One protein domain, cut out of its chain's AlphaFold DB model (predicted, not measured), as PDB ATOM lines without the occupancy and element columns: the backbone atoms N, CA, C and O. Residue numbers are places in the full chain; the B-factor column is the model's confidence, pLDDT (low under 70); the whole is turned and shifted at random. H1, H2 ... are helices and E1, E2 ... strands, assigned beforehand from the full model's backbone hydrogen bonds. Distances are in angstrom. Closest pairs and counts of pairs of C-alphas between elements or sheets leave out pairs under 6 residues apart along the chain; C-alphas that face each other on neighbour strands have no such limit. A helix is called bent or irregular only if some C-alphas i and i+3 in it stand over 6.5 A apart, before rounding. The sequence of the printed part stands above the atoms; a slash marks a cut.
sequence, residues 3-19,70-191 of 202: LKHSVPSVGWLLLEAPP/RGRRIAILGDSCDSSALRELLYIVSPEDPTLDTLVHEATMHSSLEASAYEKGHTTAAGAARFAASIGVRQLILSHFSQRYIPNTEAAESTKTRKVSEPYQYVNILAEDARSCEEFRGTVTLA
ATOM      1  N   LEU A   3      14.262 -45.128   9.449       97.00
ATOM      2  CA  LEU A   3      14.213 -45.342   8.000       97.00
ATOM      3  C   LEU A   3      15.584 -45.095   7.364       97.00
ATOM      4  O   LEU A   3      16.441 -44.423   7.946       97.00
ATOM      5  N   LYS A   4      15.796 -45.647   6.166       94.50
ATOM      6  CA  LYS A   4      17.057 -45.523   5.433       94.50
ATOM      7  C   LYS A   4      17.015 -44.310   4.511       94.50
ATOM      8  O   LYS A   4      16.438 -44.367   3.431       94.50
ATOM      9  N   HIS A   5      17.683 -43.239   4.917       96.00
ATOM     10  CA  HIS A   5      17.775 -42.003   4.148       96.00
ATOM     11  C   HIS A   5      19.154 -41.341   4.325       96.00
ATOM     12  O   HIS A   5      19.981 -41.819   5.103       96.00
ATOM     13  N   SER A   6      19.423 -40.263   3.580       93.50
ATOM     14  CA  SER A   6      20.695 -39.519   3.627       93.50
ATOM     15  C   SER A   6      20.968 -38.857   4.987       93.50
ATOM     16  O   SER A   6      22.116 -38.697   5.398       93.50
ATOM     17  N   VAL A   7      19.895 -38.523   5.702       95.00
ATOM     18  CA  VAL A   7      19.877 -38.007   7.074       95.00
ATOM     19  C   VAL A   7      18.910 -38.848   7.915       95.00
ATOM     20  O   VAL A   7      18.107 -39.591   7.343       95.00
ATOM     21  N   PRO A   8      18.950 -38.767   9.260       96.44
ATOM     22  CA  PRO A   8      18.008 -39.493  10.103       96.44
ATOM     23  C   PRO A   8      16.553 -39.235   9.695       96.44
ATOM     24  O   PRO A   8      16.091 -38.096   9.692       96.44
ATOM     25  N   SER A   9      15.841 -40.313   9.378       97.38
ATOM     26  CA  SER A   9      14.430 -40.303   8.997       97.38
ATOM     27  C   SER A   9      13.664 -41.321   9.834       97.38
ATOM     28  O   SER A   9      14.221 -42.323  10.300       97.38
ATOM     29  N   VAL A  10      12.381 -41.049  10.067       97.81
ATOM     30  CA  VAL A  10      11.520 -41.872  10.915       97.81
ATOM     31  C   VAL A  10      10.183 -42.150  10.245       97.81
ATOM     32  O   VAL A  10       9.584 -41.290   9.608       97.81
ATOM     33  N   GLY A  11       9.693 -43.368  10.440       98.00
ATOM     34  CA  GLY A  11       8.339 -43.777  10.099       98.00
ATOM     35  C   GLY A  11       7.516 -44.073  11.349       98.00
ATOM     36  O   GLY A  11       8.050 -44.465  12.392       98.00
ATOM     37  N   TRP A  12       6.205 -43.936  11.230       98.19
ATOM     38  CA  TRP A  12       5.241 -44.152  12.302       98.19
ATOM     39  C   TRP A  12       4.264 -45.244  11.892       98.19
ATOM     40  O   TRP A  12       3.764 -45.224  10.773       98.19
ATOM     41  N   LEU A  13       3.985 -46.175  12.804       98.00
ATOM     42  CA  LEU A  13       2.903 -47.147  12.678       98.00
ATOM     43  C   LEU A  13       1.885 -46.846  13.779       98.00
ATOM     44  O   LEU A  13       2.196 -46.953  14.963       98.00
ATOM     45  N   LEU A  14       0.690 -46.432  13.378       97.44
ATOM     46  CA  LEU A  14      -0.419 -46.094  14.250       97.44
ATOM     47  C   LEU A  14      -1.397 -47.266  14.261       97.44
ATOM     48  O   LEU A  14      -1.897 -47.683  13.212       97.44
ATOM     49  N   LEU A  15      -1.665 -47.783  15.456       95.62
ATOM     50  CA  LEU A  15      -2.590 -48.884  15.686       95.62
ATOM     51  C   LEU A  15      -3.786 -48.350  16.463       95.62
ATOM     52  O   LEU A  15      -3.649 -47.856  17.581       95.62
ATOM     53  N   GLU A  16      -4.963 -48.438  15.863       95.00
ATOM     54  CA  GLU A  16      -6.204 -48.158  16.564       95.00
ATOM     55  C   GLU A  16      -6.587 -49.357  17.439       95.00
ATOM     56  O   GLU A  16      -6.413 -50.516  17.050       95.00
ATOM     57  N   ALA A  17      -7.142 -49.089  18.621       91.94
ATOM     58  CA  ALA A  17      -7.725 -50.143  19.437       91.94
ATOM     59  C   ALA A  17      -8.909 -50.800  18.696       91.94
ATOM     60  O   ALA A  17      -9.655 -50.103  18.001       91.94
ATOM     61  N   PRO A  18      -9.123 -52.120  18.848       90.19
ATOM     62  CA  PRO A  18     -10.293 -52.785  18.294       90.19
ATOM     63  C   PRO A  18     -11.588 -52.061  18.686       90.19
ATOM     64  O   PRO A  18     -11.786 -51.768  19.873       90.19
ATOM     65  N   PRO A  19     -12.483 -51.760  17.730       87.94
ATOM     66  CA  PRO A  19     -13.765 -51.171  18.065       87.94
ATOM     67  C   PRO A  19     -14.603 -52.152  18.901       87.94
ATOM     68  O   PRO A  19     -14.435 -53.373  18.805       87.94
ATOM     69  N   ARG A  70     -10.349 -56.200  14.159       92.00
ATOM     70  CA  ARG A  70      -9.170 -55.424  14.562       92.00
ATOM     71  C   ARG A  70      -9.403 -53.925  14.352       92.00
ATOM     72  O   ARG A  70     -10.218 -53.524  13.525       92.00
ATOM     73  N   GLY A  71      -8.668 -53.088  15.079       93.25
ATOM     74  CA  GLY A  71      -8.625 -51.659  14.772       93.25
ATOM     75  C   GLY A  71      -7.863 -51.382  13.473       93.25
ATOM     76  O   GLY A  71      -7.185 -52.264  12.925       93.25
ATOM     77  N   ARG A  72      -7.986 -50.151  12.968       95.25
ATOM     78  CA  ARG A  72      -7.243 -49.698  11.788       95.25
ATOM     79  C   ARG A  72      -5.740 -49.664  12.052       95.25
ATOM     80  O   ARG A  72      -5.296 -49.313  13.145       95.25
ATOM     81  N   ARG A  73      -4.957 -49.970  11.021       96.56
ATOM     82  CA  ARG A  73      -3.498 -49.853  11.007       96.56
ATOM     83  C   ARG A  73      -3.076 -48.869   9.923       96.56
ATOM     84  O   ARG A  73      -3.390 -49.062   8.749       96.56
ATOM     85  N   ILE A  74      -2.361 -47.823  10.319       97.94
ATOM     86  CA  ILE A  74      -1.931 -46.740   9.428       97.94
ATOM     87  C   ILE A  74      -0.429 -46.573   9.573       97.94
ATOM     88  O   ILE A  74       0.058 -46.443  10.693       97.94
ATOM     89  N   ALA A  75       0.303 -46.523   8.466       98.31
ATOM     90  CA  ALA A  75       1.704 -46.139   8.492       98.31
ATOM     91  C   ALA A  75       1.923 -44.813   7.768       98.31
ATOM     92  O   ALA A  75       1.356 -44.573   6.704       98.31
ATOM     93  N   ILE A  76       2.769 -43.968   8.348       98.50
ATOM     94  CA  ILE A  76       3.232 -42.718   7.749       98.50
ATOM     95  C   ILE A  76       4.750 -42.773   7.741       98.50
ATOM     96  O   ILE A  76       5.376 -42.765   8.803       98.50
ATOM     97  N   LEU A  77       5.339 -42.883   6.555       98.38
ATOM     98  CA  LEU A  77       6.786 -42.916   6.393       98.38
ATOM     99  C   LEU A  77       7.304 -41.521   6.048       98.38
ATOM    100  O   LEU A  77       6.695 -40.816   5.244       98.38
ATOM    101  N   GLY A  78       8.419 -41.138   6.669       97.69
ATOM    102  CA  GLY A  78       9.268 -40.079   6.135       97.69
ATOM    103  C   GLY A  78      10.062 -40.569   4.925       97.69
ATOM    104  O   GLY A  78       9.872 -41.694   4.452       97.69
ATOM    105  N   ASP A  79      10.984 -39.733   4.465       97.38
ATOM    106  CA  ASP A  79      11.826 -40.032   3.311       97.38
ATOM    107  C   ASP A  79      12.646 -41.305   3.546       97.38
ATOM    108  O   ASP A  79      13.193 -41.516   4.636       97.38
ATOM    109  N   SER A  80      12.702 -42.175   2.542       96.44
ATOM    110  CA  SER A  80      13.422 -43.438   2.589       96.44
ATOM    111  C   SER A  80      13.648 -44.034   1.201       96.44
ATOM    112  O   SER A  80      12.779 -43.956   0.330       96.44
ATOM    113  N   CYS A  81      14.767 -44.739   1.022       95.81
ATOM    114  CA  CYS A  81      14.981 -45.670  -0.094       95.81
ATOM    115  C   CYS A  81      14.741 -47.140   0.284       95.81
ATOM    116  O   CYS A  81      14.851 -48.016  -0.573       95.81
ATOM    117  N   ASP A  82      14.446 -47.425   1.555       95.75
ATOM    118  CA  ASP A  82      14.125 -48.769   2.034       95.75
ATOM    119  C   ASP A  82      13.060 -48.731   3.139       95.75
ATOM    120  O   ASP A  82      13.238 -48.123   4.197       95.75
ATOM    121  N   SER A  83      11.947 -49.414   2.891       95.69
ATOM    122  CA  SER A  83      10.789 -49.469   3.791       95.69
ATOM    123  C   SER A  83      10.672 -50.810   4.527       95.69
ATOM    124  O   SER A  83       9.668 -51.069   5.196       95.69
ATOM    125  N   SER A  84      11.702 -51.662   4.458       95.94
ATOM    126  CA  SER A  84      11.772 -52.966   5.136       95.94
ATOM    127  C   SER A  84      11.479 -52.892   6.639       95.94
ATOM    128  O   SER A  84      10.761 -53.751   7.151       95.94
ATOM    129  N   ALA A  85      11.907 -51.823   7.317       96.81
ATOM    130  CA  ALA A  85      11.652 -51.605   8.742       96.81
ATOM    131  C   ALA A  85      10.152 -51.573   9.104       96.81
ATOM    132  O   ALA A  85       9.761 -52.068  10.162       96.81
ATOM    133  N   LEU A  86       9.289 -51.032   8.230       97.75
ATOM    134  CA  LEU A  86       7.836 -51.061   8.441       97.75
ATOM    135  C   LEU A  86       7.291 -52.477   8.313       97.75
ATOM    136  O   LEU A  86       6.460 -52.881   9.123       97.75
ATOM    137  N   ARG A  87       7.763 -53.236   7.320       96.81
ATOM    138  CA  ARG A  87       7.361 -54.632   7.156       96.81
ATOM    139  C   ARG A  87       7.712 -55.429   8.408       96.81
ATOM    140  O   ARG A  87       6.834 -56.065   8.977       96.81
ATOM    141  N   GLU A  88       8.956 -55.346   8.869       96.31
ATOM    142  CA  GLU A  88       9.414 -56.032  10.084       96.31
ATOM    143  C   GLU A  88       8.575 -55.654  11.307       96.31
ATOM    144  O   GLU A  88       8.068 -56.535  12.004       96.31
ATOM    145  N   LEU A  89       8.352 -54.355  11.532       96.88
ATOM    146  CA  LEU A  89       7.528 -53.889  12.643       96.88
ATOM    147  C   LEU A  89       6.091 -54.419  12.553       96.88
ATOM    148  O   LEU A  89       5.539 -54.837  13.568       96.88
ATOM    149  N   LEU A  90       5.493 -54.430  11.359       96.12
ATOM    150  CA  LEU A  90       4.133 -54.918  11.137       96.12
ATOM    151  C   LEU A  90       4.005 -56.420  11.441       96.12
ATOM    152  O   LEU A  90       3.054 -56.817  12.112       96.12
ATOM    153  N   TYR A  91       4.987 -57.229  11.033       95.62
ATOM    154  CA  TYR A  91       5.048 -58.654  11.383       95.62
ATOM    155  C   TYR A  91       5.209 -58.880  12.893       95.62
ATOM    156  O   TYR A  91       4.605 -59.801  13.434       95.62
ATOM    157  N   ILE A  92       5.973 -58.032  13.590       95.69
ATOM    158  CA  ILE A  92       6.149 -58.130  15.048       95.69
ATOM    159  C   ILE A  92       4.842 -57.819  15.786       95.69
ATOM    160  O   ILE A  92       4.466 -58.537  16.710       95.69
ATOM    161  N   VAL A  93       4.141 -56.747  15.405       94.75
ATOM    162  CA  VAL A  93       2.927 -56.308  16.119       94.75
ATOM    163  C   VAL A  93       1.664 -57.052  15.687       94.75
ATOM    164  O   VAL A  93       0.627 -56.934  16.338       94.75
ATOM    165  N   SER A  94       1.688 -57.754  14.554       92.50
ATOM    166  CA  SER A  94       0.519 -58.433  13.983       92.50
ATOM    167  C   SER A  94       0.918 -59.678  13.177       92.50
ATOM    168  O   SER A  94       0.691 -59.718  11.971       92.50
ATOM    169  N   PRO A  95       1.482 -60.711  13.828       92.44
ATOM    170  CA  PRO A  95       2.043 -61.879  13.140       92.44
ATOM    171  C   PRO A  95       1.005 -62.695  12.357       92.44
ATOM    172  O   PRO A  95       1.314 -63.195  11.281       92.44
ATOM    173  N   GLU A  96      -0.226 -62.791  12.868       91.75
ATOM    174  CA  GLU A  96      -1.317 -63.565  12.245       91.75
ATOM    175  C   GLU A  96      -1.968 -62.847  11.049       91.75
ATOM    176  O   GLU A  96      -2.540 -63.475  10.163       91.75
ATOM    177  N   ASP A  97      -1.905 -61.514  11.031       91.62
ATOM    178  CA  ASP A  97      -2.483 -60.668   9.982       91.62
ATOM    179  C   ASP A  97      -1.614 -59.412   9.817       91.62
ATOM    180  O   ASP A  97      -1.960 -58.350  10.343       91.62
ATOM    181  N   PRO A  98      -0.469 -59.507   9.123       92.00
ATOM    182  CA  PRO A  98       0.465 -58.401   8.940       92.00
ATOM    183  C   PRO A  98       0.031 -57.499   7.772       92.00
ATOM    184  O   PRO A  98       0.833 -57.155   6.907       92.00
ATOM    185  N   THR A  99      -1.255 -57.138   7.724       93.31
ATOM    186  CA  THR A  99      -1.826 -56.244   6.704       93.31
ATOM    187  C   THR A  99      -1.948 -54.814   7.209       93.31
ATOM    188  O   THR A  99      -2.123 -54.568   8.410       93.31
ATOM    189  N   LEU A 100      -1.883 -53.856   6.284       96.12
ATOM    190  CA  LEU A 100      -1.956 -52.427   6.573       96.12
ATOM    191  C   LEU A 100      -3.145 -51.786   5.842       96.12
ATOM    192  O   LEU A 100      -3.353 -52.004   4.651       96.12
ATOM    193  N   ASP A 101      -3.938 -50.970   6.534       97.25
ATOM    194  CA  ASP A 101      -5.110 -50.354   5.905       97.25
ATOM    195  C   ASP A 101      -4.704 -49.156   5.049       97.25
ATOM    196  O   ASP A 101      -5.103 -49.060   3.888       97.25
ATOM    197  N   THR A 102      -3.858 -48.282   5.595       98.19
ATOM    198  CA  THR A 102      -3.405 -47.070   4.910       98.19
ATOM    199  C   THR A 102      -1.898 -46.885   5.059       98.19
ATOM    200  O   THR A 102      -1.361 -46.957   6.163       98.19
ATOM    201  N   LEU A 103      -1.222 -46.595   3.951       98.56
ATOM    202  CA  LEU A 103       0.196 -46.253   3.896       98.56
ATOM    203  C   LEU A 103       0.366 -44.875   3.253       98.56
ATOM    204  O   LEU A 103      -0.010 -44.693   2.099       98.56
ATOM    205  N   VAL A 104       0.961 -43.928   3.976       98.56
ATOM    206  CA  VAL A 104       1.508 -42.692   3.404       98.56
ATOM    207  C   VAL A 104       2.988 -42.929   3.121       98.56
ATOM    208  O   VAL A 104       3.756 -43.194   4.049       98.56
ATOM    209  N   HIS A 105       3.368 -42.867   1.848       98.50
ATOM    210  CA  HIS A 105       4.722 -43.149   1.380       98.50
ATOM    211  C   HIS A 105       5.221 -42.025   0.474       98.50
ATOM    212  O   HIS A 105       4.453 -41.476  -0.321       98.50
ATOM    213  N   GLU A 106       6.511 -41.704   0.555       96.75
ATOM    214  CA  GLU A 106       7.121 -40.818  -0.432       96.75
ATOM    215  C   GLU A 106       7.104 -41.440  -1.839       96.75
ATOM    216  O   GLU A 106       7.173 -42.661  -2.010       96.75
ATOM    217  N   ALA A 107       7.002 -40.589  -2.851       93.81
ATOM    218  CA  ALA A 107       7.069 -40.955  -4.257       93.81
ATOM    219  C   ALA A 107       7.834 -39.867  -5.011       93.81
ATOM    220  O   ALA A 107       7.304 -39.204  -5.903       93.81
ATOM    221  N   THR A 108       9.090 -39.652  -4.616       90.56
ATOM    222  CA  THR A 108       9.873 -38.495  -5.059       90.56
ATOM    223  C   THR A 108      10.051 -38.462  -6.579       90.56
ATOM    224  O   THR A 108      10.075 -37.380  -7.177       90.56
ATOM    225  N   MET A 109      10.165 -39.629  -7.225       92.06
ATOM    226  CA  MET A 109      10.407 -39.741  -8.667       92.06
ATOM    227  C   MET A 109       9.595 -40.846  -9.351       92.06
ATOM    228  O   MET A 109       9.137 -41.799  -8.726       92.06
ATOM    229  N   HIS A 110       9.466 -40.725 -10.672       95.00
ATOM    230  CA  HIS A 110       8.961 -41.784 -11.545       95.00
ATOM    231  C   HIS A 110       9.927 -42.985 -11.580       95.00
ATOM    232  O   HIS A 110      11.143 -42.804 -11.460       95.00
ATOM    233  N   SER A 111       9.411 -44.198 -11.792       94.19
ATOM    234  CA  SER A 111      10.182 -45.453 -11.856       94.19
ATOM    235  C   SER A 111      11.359 -45.431 -12.835       94.19
ATOM    236  O   SER A 111      12.413 -45.994 -12.553       94.19
ATOM    237  N   SER A 112      11.254 -44.689 -13.937       93.88
ATOM    238  CA  SER A 112      12.356 -44.484 -14.895       93.88
ATOM    239  C   SER A 112      13.614 -43.832 -14.294       93.88
ATOM    240  O   SER A 112      14.650 -43.783 -14.951       93.88
ATOM    241  N   LEU A 113      13.531 -43.286 -13.076       93.88
ATOM    242  CA  LEU A 113      14.629 -42.653 -12.342       93.88
ATOM    243  C   LEU A 113      15.015 -43.431 -11.072       93.88
ATOM    244  O   LEU A 113      15.627 -42.857 -10.175       93.88
ATOM    245  N   GLU A 114      14.683 -44.722 -10.986       93.56
ATOM    246  CA  GLU A 114      14.881 -45.554  -9.790       93.56
ATOM    247  C   GLU A 114      16.313 -45.520  -9.242       93.56
ATOM    248  O   GLU A 114      16.497 -45.302  -8.045       93.56
ATOM    249  N   ALA A 115      17.331 -45.608 -10.104       94.94
ATOM    250  CA  ALA A 115      18.727 -45.500  -9.675       94.94
ATOM    251  C   ALA A 115      19.039 -44.145  -9.008       94.94
ATOM    252  O   ALA A 115      19.686 -44.103  -7.964       94.94
ATOM    253  N   SER A 116      18.536 -43.041  -9.576       93.56
ATOM    254  CA  SER A 116      18.755 -41.698  -9.022       93.56
ATOM    255  C   SER A 116      17.969 -41.469  -7.732       93.56
ATOM    256  O   SER A 116      18.467 -40.794  -6.831       93.56
ATOM    257  N   ALA A 117      16.755 -42.019  -7.630       93.81
ATOM    258  CA  ALA A 117      15.976 -41.980  -6.400       93.81
ATOM    259  C   ALA A 117      16.725 -42.716  -5.281       93.81
ATOM    260  O   ALA A 117      16.979 -42.125  -4.235       93.81
ATOM    261  N   TYR A 118      17.180 -43.946  -5.540       95.38
ATOM    262  CA  TYR A 118      17.908 -44.751  -4.561       95.38
ATOM    263  C   TYR A 118      19.209 -44.084  -4.093       95.38
ATOM    264  O   TYR A 118      19.459 -44.014  -2.891       95.38
ATOM    265  N   GLU A 119      20.009 -43.544  -5.020       95.81
ATOM    266  CA  GLU A 119      21.249 -42.815  -4.705       95.81
ATOM    267  C   GLU A 119      20.997 -41.626  -3.765       95.81
ATOM    268  O   GLU A 119      21.782 -41.366  -2.856       95.81
ATOM    269  N   LYS A 120      19.866 -40.935  -3.943       94.50
ATOM    270  CA  LYS A 120      19.452 -39.800  -3.107       94.50
ATOM    271  C   LYS A 120      18.706 -40.213  -1.837       94.50
ATOM    272  O   LYS A 120      18.278 -39.350  -1.079       94.50
ATOM    273  N   GLY A 121      18.556 -41.512  -1.588       96.06
ATOM    274  CA  GLY A 121      17.855 -42.026  -0.416       96.06
ATOM    275  C   GLY A 121      16.330 -41.946  -0.514       96.06
ATOM    276  O   GLY A 121      15.684 -41.872   0.524       96.06
ATOM    277  N   HIS A 122      15.767 -41.958  -1.720       96.94
ATOM    278  CA  HIS A 122      14.333 -41.831  -1.990       96.94
ATOM    279  C   HIS A 122      13.736 -43.056  -2.686       96.94
ATOM    280  O   HIS A 122      14.448 -43.904  -3.231       96.94
ATOM    281  N   THR A 123      12.404 -43.102  -2.724       97.12
ATOM    282  CA  THR A 123      11.613 -44.157  -3.362       97.12
ATOM    283  C   THR A 123      10.828 -43.613  -4.558       97.12
ATOM    284  O   THR A 123      10.367 -42.470  -4.575       97.12
ATOM    285  N   THR A 124      10.682 -44.438  -5.595       97.38
ATOM    286  CA  THR A 124       9.851 -44.112  -6.762       97.38
ATOM    287  C   THR A 124       8.381 -44.439  -6.524       97.38
ATOM    288  O   THR A 124       8.051 -45.247  -5.659       97.38
ATOM    289  N   ALA A 125       7.479 -43.868  -7.323       97.19
ATOM    290  CA  ALA A 125       6.049 -44.147  -7.203       97.19
ATOM    291  C   ALA A 125       5.715 -45.641  -7.398       97.19
ATOM    292  O   ALA A 125       5.042 -46.237  -6.551       97.19
ATOM    293  N   ALA A 126       6.261 -46.284  -8.438       97.19
ATOM    294  CA  ALA A 126       6.148 -47.737  -8.598       97.19
ATOM    295  C   ALA A 126       6.825 -48.520  -7.457       97.19
ATOM    296  O   ALA A 126       6.312 -49.552  -7.036       97.19
ATOM    297  N   GLY A 127       7.953 -48.039  -6.921       97.62
ATOM    298  CA  GLY A 127       8.624 -48.655  -5.772       97.62
ATOM    299  C   GLY A 127       7.751 -48.659  -4.514       97.62
ATOM    300  O   GLY A 127       7.615 -49.695  -3.859       97.62
ATOM    301  N   ALA A 128       7.085 -47.539  -4.229       98.25
ATOM    302  CA  ALA A 128       6.122 -47.426  -3.141       98.25
ATOM    303  C   ALA A 128       4.939 -48.390  -3.335       98.25
ATOM    304  O   ALA A 128       4.538 -49.063  -2.387       98.25
ATOM    305  N   ALA A 129       4.418 -48.516  -4.563       98.50
ATOM    306  CA  ALA A 129       3.344 -49.455  -4.892       98.50
ATOM    307  C   ALA A 129       3.767 -50.927  -4.744       98.50
ATOM    308  O   ALA A 129       3.043 -51.707  -4.124       98.50
ATOM    309  N   ARG A 130       4.967 -51.298  -5.214       98.06
ATOM    310  CA  ARG A 130       5.538 -52.645  -5.023       98.06
ATOM    311  C   ARG A 130       5.679 -52.987  -3.544       98.06
ATOM    312  O   ARG A 130       5.295 -54.074  -3.111       98.06
ATOM    313  N   PHE A 131       6.197 -52.052  -2.749       98.00
ATOM    314  CA  PHE A 131       6.298 -52.242  -1.307       98.00
ATOM    315  C   PHE A 131       4.911 -52.392  -0.665       98.00
ATOM    316  O   PHE A 131       4.690 -53.339   0.091       98.00
ATOM    317  N   ALA A 132       3.960 -51.525  -1.020       98.19
ATOM    318  CA  ALA A 132       2.582 -51.574  -0.539       98.19
ATOM    319  C   ALA A 132       1.904 -52.921  -0.855       98.19
ATOM    320  O   ALA A 132       1.244 -53.497   0.012       98.19
ATOM    321  N   ALA A 133       2.120 -53.463  -2.057       98.00
ATOM    322  CA  ALA A 133       1.648 -54.791  -2.446       98.00
ATOM    323  C   ALA A 133       2.245 -55.895  -1.562       98.00
ATOM    324  O   ALA A 133       1.519 -56.772  -1.096       98.00
ATOM    325  N   SER A 134       3.546 -55.815  -1.260       96.50
ATOM    326  CA  SER A 134       4.264 -56.838  -0.482       96.50
ATOM    327  C   SER A 134       3.793 -57.006   0.970       96.50
ATOM    328  O   SER A 134       4.089 -58.029   1.586       96.50
ATOM    329  N   ILE A 135       3.071 -56.023   1.519       95.62
ATOM    330  CA  ILE A 135       2.497 -56.058   2.877       95.62
ATOM    331  C   ILE A 135       0.963 -55.904   2.883       95.62
ATOM    332  O   ILE A 135       0.367 -55.578   3.907       95.62
ATOM    333  N   GLY A 136       0.308 -56.108   1.734       95.81
ATOM    334  CA  GLY A 136      -1.154 -56.121   1.634       95.81
ATOM    335  C   GLY A 136      -1.832 -54.788   1.972       95.81
ATOM    336  O   GLY A 136      -2.872 -54.781   2.629       95.81
ATOM    337  N   VAL A 137      -1.254 -53.658   1.550       97.88
ATOM    338  CA  VAL A 137      -1.849 -52.327   1.762       97.88
ATOM    339  C   VAL A 137      -3.160 -52.170   0.990       97.88
ATOM    340  O   VAL A 137      -3.225 -52.438  -0.209       97.88
ATOM    341  N   ARG A 138      -4.200 -51.647   1.650       97.25
ATOM    342  CA  ARG A 138      -5.504 -51.363   1.014       97.25
ATOM    343  C   ARG A 138      -5.571 -49.968   0.380       97.25
ATOM    344  O   ARG A 138      -6.198 -49.787  -0.667       97.25
ATOM    345  N   GLN A 139      -4.929 -48.977   0.995       98.31
ATOM    346  CA  GLN A 139      -4.902 -47.585   0.543       98.31
ATOM    347  C   GLN A 139      -3.475 -47.030   0.586       98.31
ATOM    348  O   GLN A 139      -2.897 -46.865   1.657       98.31
ATOM    349  N   LEU A 140      -2.922 -46.707  -0.578       98.56
ATOM    350  CA  LEU A 140      -1.630 -46.049  -0.734       98.56
ATOM    351  C   LEU A 140      -1.842 -44.562  -1.030       98.56
ATOM    352  O   LEU A 140      -2.531 -44.190  -1.982       98.56
ATOM    353  N   ILE A 141      -1.234 -43.714  -0.210       98.31
ATOM    354  CA  ILE A 141      -1.205 -42.266  -0.371       98.31
ATOM    355  C   ILE A 141       0.233 -41.880  -0.705       98.31
ATOM    356  O   ILE A 141       1.132 -42.049   0.117       98.31
ATOM    357  N   LEU A 142       0.448 -41.378  -1.916       97.75
ATOM    358  CA  LEU A 142       1.755 -40.902  -2.354       97.75
ATOM    359  C   LEU A 142       1.934 -39.446  -1.931       97.75
ATOM    360  O   LEU A 142       1.012 -38.646  -2.089       97.75
ATOM    361  N   SER A 143       3.110 -39.105  -1.417       96.06
ATOM    362  CA  SER A 143       3.479 -37.750  -1.000       96.06
ATOM    363  C   SER A 143       4.934 -37.438  -1.378       96.06
ATOM    364  O   SER A 143       5.597 -38.254  -2.017       96.06
ATOM    365  N   HIS A 144       5.431 -36.270  -0.963       94.25
ATOM    366  CA  HIS A 144       6.821 -35.836  -1.131       94.25
ATOM    367  C   HIS A 144       7.288 -35.908  -2.595       94.25
ATOM    368  O   HIS A 144       8.189 -36.655  -2.963       94.25
ATOM    369  N   PHE A 145       6.620 -35.154  -3.469       93.38
ATOM    370  CA  PHE A 145       6.927 -35.144  -4.898       93.38
ATOM    371  C   PHE A 145       8.091 -34.203  -5.206       93.38
ATOM    372  O   PHE A 145       8.152 -33.082  -4.701       93.38
ATOM    373  N   SER A 146       8.995 -34.616  -6.098       87.94
ATOM    374  CA  SER A 146      10.038 -33.712  -6.582       87.94
ATOM    375  C   SER A 146       9.422 -32.492  -7.278       87.94
ATOM    376  O   SER A 146       8.545 -32.635  -8.130       87.94
ATOM    377  N   GLN A 147       9.974 -31.306  -6.999       84.19
ATOM    378  CA  GLN A 147       9.612 -30.029  -7.637       84.19
ATOM    379  C   GLN A 147       9.613 -30.085  -9.174       84.19
ATOM    380  O   GLN A 147       8.937 -29.302  -9.825       84.19
ATOM    381  N   ARG A 148      10.308 -31.052  -9.792       85.44
ATOM    382  CA  ARG A 148      10.244 -31.269 -11.248       85.44
ATOM    383  C   ARG A 148       8.832 -31.562 -11.774       85.44
ATOM    384  O   ARG A 148       8.594 -31.369 -12.961       85.44
ATOM    385  N   TYR A 149       7.943 -32.079 -10.926       81.69
ATOM    386  CA  TYR A 149       6.561 -32.420 -11.268       81.69
ATOM    387  C   TYR A 149       5.558 -31.374 -10.769       81.69
ATOM    388  O   TYR A 149       4.363 -31.552 -10.969       81.69
ATOM    389  N   ILE A 150       6.024 -30.299 -10.129       76.25
ATOM    390  CA  ILE A 150       5.188 -29.209  -9.628       76.25
ATOM    391  C   ILE A 150       5.580 -27.956 -10.424       76.25
ATOM    392  O   ILE A 150       6.698 -27.462 -10.280       76.25
ATOM    393  N   PRO A 151       4.719 -27.447 -11.322       65.56
ATOM    394  CA  PRO A 151       4.995 -26.233 -12.075       65.56
ATOM    395  C   PRO A 151       5.333 -25.075 -11.141       65.56
ATOM    396  O   PRO A 151       4.571 -24.767 -10.228       65.56
ATOM    397  N   ASN A 152       6.462 -24.416 -11.400       58.69
ATOM    398  CA  ASN A 152       6.896 -23.262 -10.630       58.69
ATOM    399  C   ASN A 152       5.961 -22.074 -10.926       58.69
ATOM    400  O   ASN A 152       6.068 -21.445 -11.981       58.69
ATOM    401  N   THR A 153       5.008 -21.792 -10.038       55.56
ATOM    402  CA  THR A 153       4.021 -20.713 -10.210       55.56
ATOM    403  C   THR A 153       4.625 -19.313 -10.066       55.56
ATOM    404  O   THR A 153       4.023 -18.358 -10.542       55.56
ATOM    405  N   GLU A 154       5.835 -19.175  -9.515       49.25
ATOM    406  CA  GLU A 154       6.492 -17.872  -9.308       49.25
ATOM    407  C   GLU A 154       7.273 -17.356 -10.533       49.25
ATOM    408  O   GLU A 154       7.553 -16.165 -10.639       49.25
ATOM    409  N   ALA A 155       7.594 -18.208 -11.513       44.34
ATOM    410  CA  ALA A 155       8.356 -17.800 -12.703       44.34
ATOM    411  C   ALA A 155       7.476 -17.330 -13.886       44.34
ATOM    412  O   ALA A 155       7.996 -16.967 -14.944       44.34
ATOM    413  N   ALA A 156       6.147 -17.352 -13.739       45.00
ATOM    414  CA  ALA A 156       5.194 -17.193 -14.843       45.00
ATOM    415  C   ALA A 156       4.601 -15.777 -15.009       45.00
ATOM    416  O   ALA A 156       3.688 -15.601 -15.814       45.00
ATOM    417  N   GLU A 157       5.115 -14.750 -14.323       42.88
ATOM    418  CA  GLU A 157       4.613 -13.371 -14.483       42.88
ATOM    419  C   GLU A 157       5.140 -12.630 -15.729       42.88
ATOM    420  O   GLU A 157       4.695 -11.521 -16.012       42.88
ATOM    421  N   SER A 158       6.033 -13.216 -16.537       41.78
ATOM    422  CA  SER A 158       6.670 -12.483 -17.649       41.78
ATOM    423  C   SER A 158       6.391 -12.983 -19.069       41.78
ATOM    424  O   SER A 158       6.968 -12.437 -20.012       41.78
ATOM    425  N   THR A 159       5.501 -13.954 -19.320       40.12
ATOM    426  CA  THR A 159       5.115 -14.250 -20.719       40.12
ATOM    427  C   THR A 159       3.725 -14.880 -20.881       40.12
ATOM    428  O   THR A 159       3.490 -16.037 -20.558       40.12
ATOM    429  N   LYS A 160       2.820 -14.071 -21.448       43.81
ATOM    430  CA  LYS A 160       1.590 -14.370 -22.210       43.81
ATOM    431  C   LYS A 160       1.093 -15.833 -22.284       43.81
ATOM    432  O   LYS A 160       1.718 -16.699 -22.887       43.81
ATOM    433  N   THR A 161      -0.150 -16.005 -21.817       43.97
ATOM    434  CA  THR A 161      -1.180 -16.941 -22.318       43.97
ATOM    435  C   THR A 161      -0.749 -18.399 -22.529       43.97
ATOM    436  O   THR A 161      -0.682 -18.904 -23.649       43.97
ATOM    437  N   ARG A 162      -0.599 -19.147 -21.433       43.22
ATOM    438  CA  ARG A 162      -0.854 -20.595 -21.431       43.22
ATOM    439  C   ARG A 162      -1.972 -20.876 -20.436       43.22
ATOM    440  O   ARG A 162      -1.940 -20.363 -19.324       43.22
ATOM    441  N   LYS A 163      -2.994 -21.631 -20.863       41.28
ATOM    442  CA  LYS A 163      -4.044 -22.150 -19.972       41.28
ATOM    443  C   LYS A 163      -3.346 -22.790 -18.774       41.28
ATOM    444  O   LYS A 163      -2.532 -23.688 -18.977       41.28
ATOM    445  N   VAL A 164      -3.619 -22.288 -17.575       42.75
ATOM    446  CA  VAL A 164      -3.058 -22.804 -16.326       42.75
ATOM    447  C   VAL A 164      -3.611 -24.215 -16.138       42.75
ATOM    448  O   VAL A 164      -4.734 -24.392 -15.682       42.75
ATOM    449  N   SER A 165      -2.866 -25.221 -16.593       48.16
ATOM    450  CA  SER A 165      -3.035 -26.597 -16.135       48.16
ATOM    451  C   SER A 165      -2.711 -26.608 -14.650       48.16
ATOM    452  O   SER A 165      -1.630 -26.143 -14.280       48.16
ATOM    453  N   GLU A 166      -3.630 -27.087 -13.814       56.69
ATOM    454  CA  GLU A 166      -3.419 -27.178 -12.369       56.69
ATOM    455  C   GLU A 166      -2.067 -27.845 -12.058       56.69
ATOM    456  O   GLU A 166      -1.683 -28.798 -12.749       56.69
ATOM    457  N   PRO A 167      -1.325 -27.373 -11.041       55.44
ATOM    458  CA  PRO A 167       0.038 -27.824 -10.763       55.44
ATOM    459  C   PRO A 167       0.166 -29.348 -10.593       55.44
ATOM    460  O   PRO A 167       1.200 -29.929 -10.914       55.44
ATOM    461  N   TYR A 168      -0.912 -30.021 -10.196       57.78
ATOM    462  CA  TYR A 168      -0.961 -31.470 -10.005       57.78
ATOM    463  C   TYR A 168      -1.150 -32.288 -11.288       57.78
ATOM    464  O   TYR A 168      -0.994 -33.510 -11.258       57.78
ATOM    465  N   GLN A 169      -1.415 -31.655 -12.436       61.47
ATOM    466  CA  GLN A 169      -1.571 -32.379 -13.699       61.47
ATOM    467  C   GLN A 169      -0.291 -33.142 -14.087       61.47
ATOM    468  O   GLN A 169      -0.379 -34.210 -14.687       61.47
ATOM    469  N   TYR A 170       0.882 -32.644 -13.680       72.25
ATOM    470  CA  TYR A 170       2.176 -33.299 -13.900       72.25
ATOM    471  C   TYR A 170       2.515 -34.351 -12.838       72.25
ATOM    472  O   TYR A 170       3.279 -35.268 -13.125       72.25
ATOM    473  N   VAL A 171       1.924 -34.272 -11.643       85.38
ATOM    474  CA  VAL A 171       2.086 -35.278 -10.576       85.38
ATOM    475  C   VAL A 171       1.276 -36.543 -10.891       85.38
ATOM    476  O   VAL A 171       1.641 -37.635 -10.458       85.38
ATOM    477  N   ASN A 172       0.228 -36.440 -11.717       89.62
ATOM    478  CA  ASN A 172      -0.581 -37.589 -12.142       89.62
ATOM    479  C   ASN A 172       0.231 -38.716 -12.796       89.62
ATOM    480  O   ASN A 172      -0.124 -39.878 -12.609       89.62
ATOM    481  N   ILE A 173       1.354 -38.407 -13.455       91.81
ATOM    482  CA  ILE A 173       2.249 -39.433 -14.010       91.81
ATOM    483  C   ILE A 173       2.790 -40.377 -12.924       91.81
ATOM    484  O   ILE A 173       3.004 -41.555 -13.175       91.81
ATOM    485  N   LEU A 174       2.971 -39.886 -11.692       94.50
ATOM    486  CA  LEU A 174       3.406 -40.702 -10.557       94.50
ATOM    487  C   LEU A 174       2.275 -41.606 -10.062       94.50
ATOM    488  O   LEU A 174       2.516 -42.743  -9.672       94.50
ATOM    489  N   ALA A 175       1.027 -41.133 -10.106       94.50
ATOM    490  CA  ALA A 175      -0.117 -41.986  -9.798       94.50
ATOM    491  C   ALA A 175      -0.284 -43.096 -10.842       94.50
ATOM    492  O   ALA A 175      -0.606 -44.224 -10.479       94.50
ATOM    493  N   GLU A 176      -0.080 -42.785 -12.120       95.12
ATOM    494  CA  GLU A 176      -0.094 -43.763 -13.212       95.12
ATOM    495  C   GLU A 176       1.035 -44.788 -13.060       95.12
ATOM    496  O   GLU A 176       0.765 -45.983 -13.120       95.12
ATOM    497  N   ASP A 177       2.253 -44.341 -12.747       96.56
ATOM    498  CA  ASP A 177       3.418 -45.199 -12.474       96.56
ATOM    499  C   ASP A 177       3.210 -46.122 -11.262       96.56
ATOM    500  O   ASP A 177       3.536 -47.307 -11.283       96.56
ATOM    501  N   ALA A 178       2.599 -45.618 -10.189       97.19
ATOM    502  CA  ALA A 178       2.209 -46.465  -9.064       97.19
ATOM    503  C   ALA A 178       1.129 -47.486  -9.463       97.19
ATOM    504  O   ALA A 178       1.183 -48.641  -9.044       97.19
ATOM    505  N   ARG A 179       0.148 -47.083 -10.283       96.88
ATOM    506  CA  ARG A 179      -0.943 -47.956 -10.753       96.88
ATOM    507  C   ARG A 179      -0.498 -48.979 -11.798       96.88
ATOM    508  O   ARG A 179      -1.216 -49.956 -11.985       96.88
ATOM    509  N   SER A 180       0.648 -48.795 -12.455       96.25
ATOM    510  CA  SER A 180       1.199 -49.804 -13.369       96.25
ATOM    511  C   SER A 180       1.817 -51.006 -12.645       96.25
ATOM    512  O   SER A 180       2.173 -51.982 -13.296       96.25
ATOM    513  N   CYS A 181       1.944 -50.967 -11.314       96.44
ATOM    514  CA  CYS A 181       2.296 -52.134 -10.505       96.44
ATOM    515  C   CYS A 181       1.098 -53.096 -10.415       96.44
ATOM    516  O   CYS A 181       0.166 -52.870  -9.643       96.44
ATOM    517  N   GLU A 182       1.122 -54.175 -11.200       95.44
ATOM    518  CA  GLU A 182       0.019 -55.147 -11.296       95.44
ATOM    519  C   GLU A 182      -0.219 -55.937  -9.998       95.44
ATOM    520  O   GLU A 182      -1.324 -56.437  -9.748       95.44
ATOM    521  N   GLU A 183       0.808 -56.047  -9.156       96.88
ATOM    522  CA  GLU A 183       0.750 -56.705  -7.853       96.88
ATOM    523  C   GLU A 183      -0.051 -55.888  -6.834       96.88
ATOM    524  O   GLU A 183      -0.645 -56.457  -5.912       96.88
ATOM    525  N   PHE A 184      -0.107 -54.561  -6.989       97.69
ATOM    526  CA  PHE A 184      -0.828 -53.697  -6.065       97.69
ATOM    527  C   PHE A 184      -2.321 -53.646  -6.407       97.69
ATOM    528  O   PHE A 184      -2.748 -53.069  -7.402       97.69
ATOM    529  N   ARG A 185      -3.149 -54.237  -5.539       95.50
ATOM    530  CA  ARG A 185      -4.617 -54.286  -5.699       95.50
ATOM    531  C   ARG A 185      -5.368 -53.200  -4.923       95.50
ATOM    532  O   ARG A 185      -6.596 -53.154  -4.974       95.50
ATOM    533  N   GLY A 186      -4.650 -52.367  -4.173       95.88
ATOM    534  CA  GLY A 186      -5.227 -51.295  -3.371       95.88
ATOM    535  C   GLY A 186      -5.566 -50.046  -4.184       95.88
ATOM    536  O   GLY A 186      -5.421 -49.982  -5.403       95.88
ATOM    537  N   THR A 187      -6.014 -49.010  -3.481       97.38
ATOM    538  CA  THR A 187      -6.273 -47.692  -4.079       97.38
ATOM    539  C   THR A 187      -5.034 -46.805  -4.003       97.38
ATOM    540  O   THR A 187      -4.338 -46.813  -2.992       97.38
ATOM    541  N   VAL A 188      -4.771 -46.018  -5.052       97.69
ATOM    542  CA  VAL A 188      -3.675 -45.031  -5.093       97.69
ATOM    543  C   VAL A 188      -4.254 -43.620  -5.105       97.69
ATOM    544  O   VAL A 188      -5.002 -43.261  -6.022       97.69
ATOM    545  N   THR A 189      -3.870 -42.815  -4.116       96.38
ATOM    546  CA  THR A 189      -4.250 -41.403  -3.972       96.38
ATOM    547  C   THR A 189      -2.999 -40.529  -3.937       96.38
ATOM    548  O   THR A 189      -2.052 -40.844  -3.226       96.38
ATOM    549  N   LEU A 190      -2.994 -39.417  -4.669       95.44
ATOM    550  CA  LEU A 190      -1.971 -38.381  -4.507       95.44
ATOM    551  C   LEU A 190      -2.348 -37.474  -3.333       95.44
ATOM    552  O   LEU A 190      -3.507 -37.049  -3.232       95.44
ATOM    553  N   ALA A 191      -1.393 -37.196  -2.450       94.38
ATOM    554  CA  ALA A 191      -1.516 -36.130  -1.471       94.38
ATOM    555  C   ALA A 191      -1.520 -34.769  -2.179       94.38
ATOM    556  O   ALA A 191      -0.849 -34.578  -3.189       94.38
TER     557      ALA A 191
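This is residues 3 to 19 and 70 to 191 of the 202 residues of the protein "Zinc phosphodiesterase ELAC protein 1" of Schistocephalus solidus (UniProt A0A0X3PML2). One twisted sheet of five strands makes a wall, with H1, H3 and H4 over one face and no named helix over the other; H2 lies off the sheet, and residues 154 to 163 of a long loop stick out and lengthen the whole. The printed part has 139 residues in the order E1 E2 H1 E3 H2 H3 E4 H4 E5; the sheet runs E1 E2 E3 E4 E5 and is mixed. The class is mixed, helices and strands, with 63 residues, under half, in named elements. It is compact, with a radius of gyration of the C-alphas of 16.6 A, and spans 60 by 32 by 27 A.

Find C-alpha 9 at (14.430, -40.303, 8.997); there E1, residues 9 to 15, begins its 20.2 A. Look next for E2, 73 to 77, E3, 102 to 106, and E4, 139 to 143. H1, 84 to 93, and H3, 125 to 134, are each 14.5 A long; H4 is 172 to 179. H2, 111 to 119, is irregular: C-alphas 112 and 115 are 8.3 A apart. E5, 187 to 190, ends at (-1.971, -38.381, -4.507).

E1 and E2 are antiparallel, N 12 to O 76 being 2.8 A. The other neighbours are parallel: N 75 to O 102 is 2.9 A, N 103 to O 139 2.9 A, N 140 to O 187 2.8 A. Three right-handed strand-helix-strand units, parallel neighbours joined through helices, are E2 H1 E3, E3 H2 H3 E4 and E4 H4 E5. H1, H3 and H4 are on the same face, making two layers, sheet and helices, at heights of 9.8, 9.3 and 8.3 A. H3 and H4 touch, closest at C-alphas of Ala 126 and Ala 178, 4.2 A, at a shallow tilt of 26 degrees, the same way. H2 only just touches H3, with 3 pairs of C-alphas within 8 A, the closest Ser 111 and Ala 126, 5.7 A. Every O i to N i+4 pair is within hydrogen-bond range in H1, H3 and H4, but 3 of 5 in H2.

The C-alphas farthest apart, Glu 96 and Lys 160, are 60.1 A apart. Residues 20 to 69 are not printed; C-alphas 19 and 70 are 7.2 A apart across the cut. The link E4 to H4 is long, 28 residues, and in it residues 151 to 169 have pLDDT under 70.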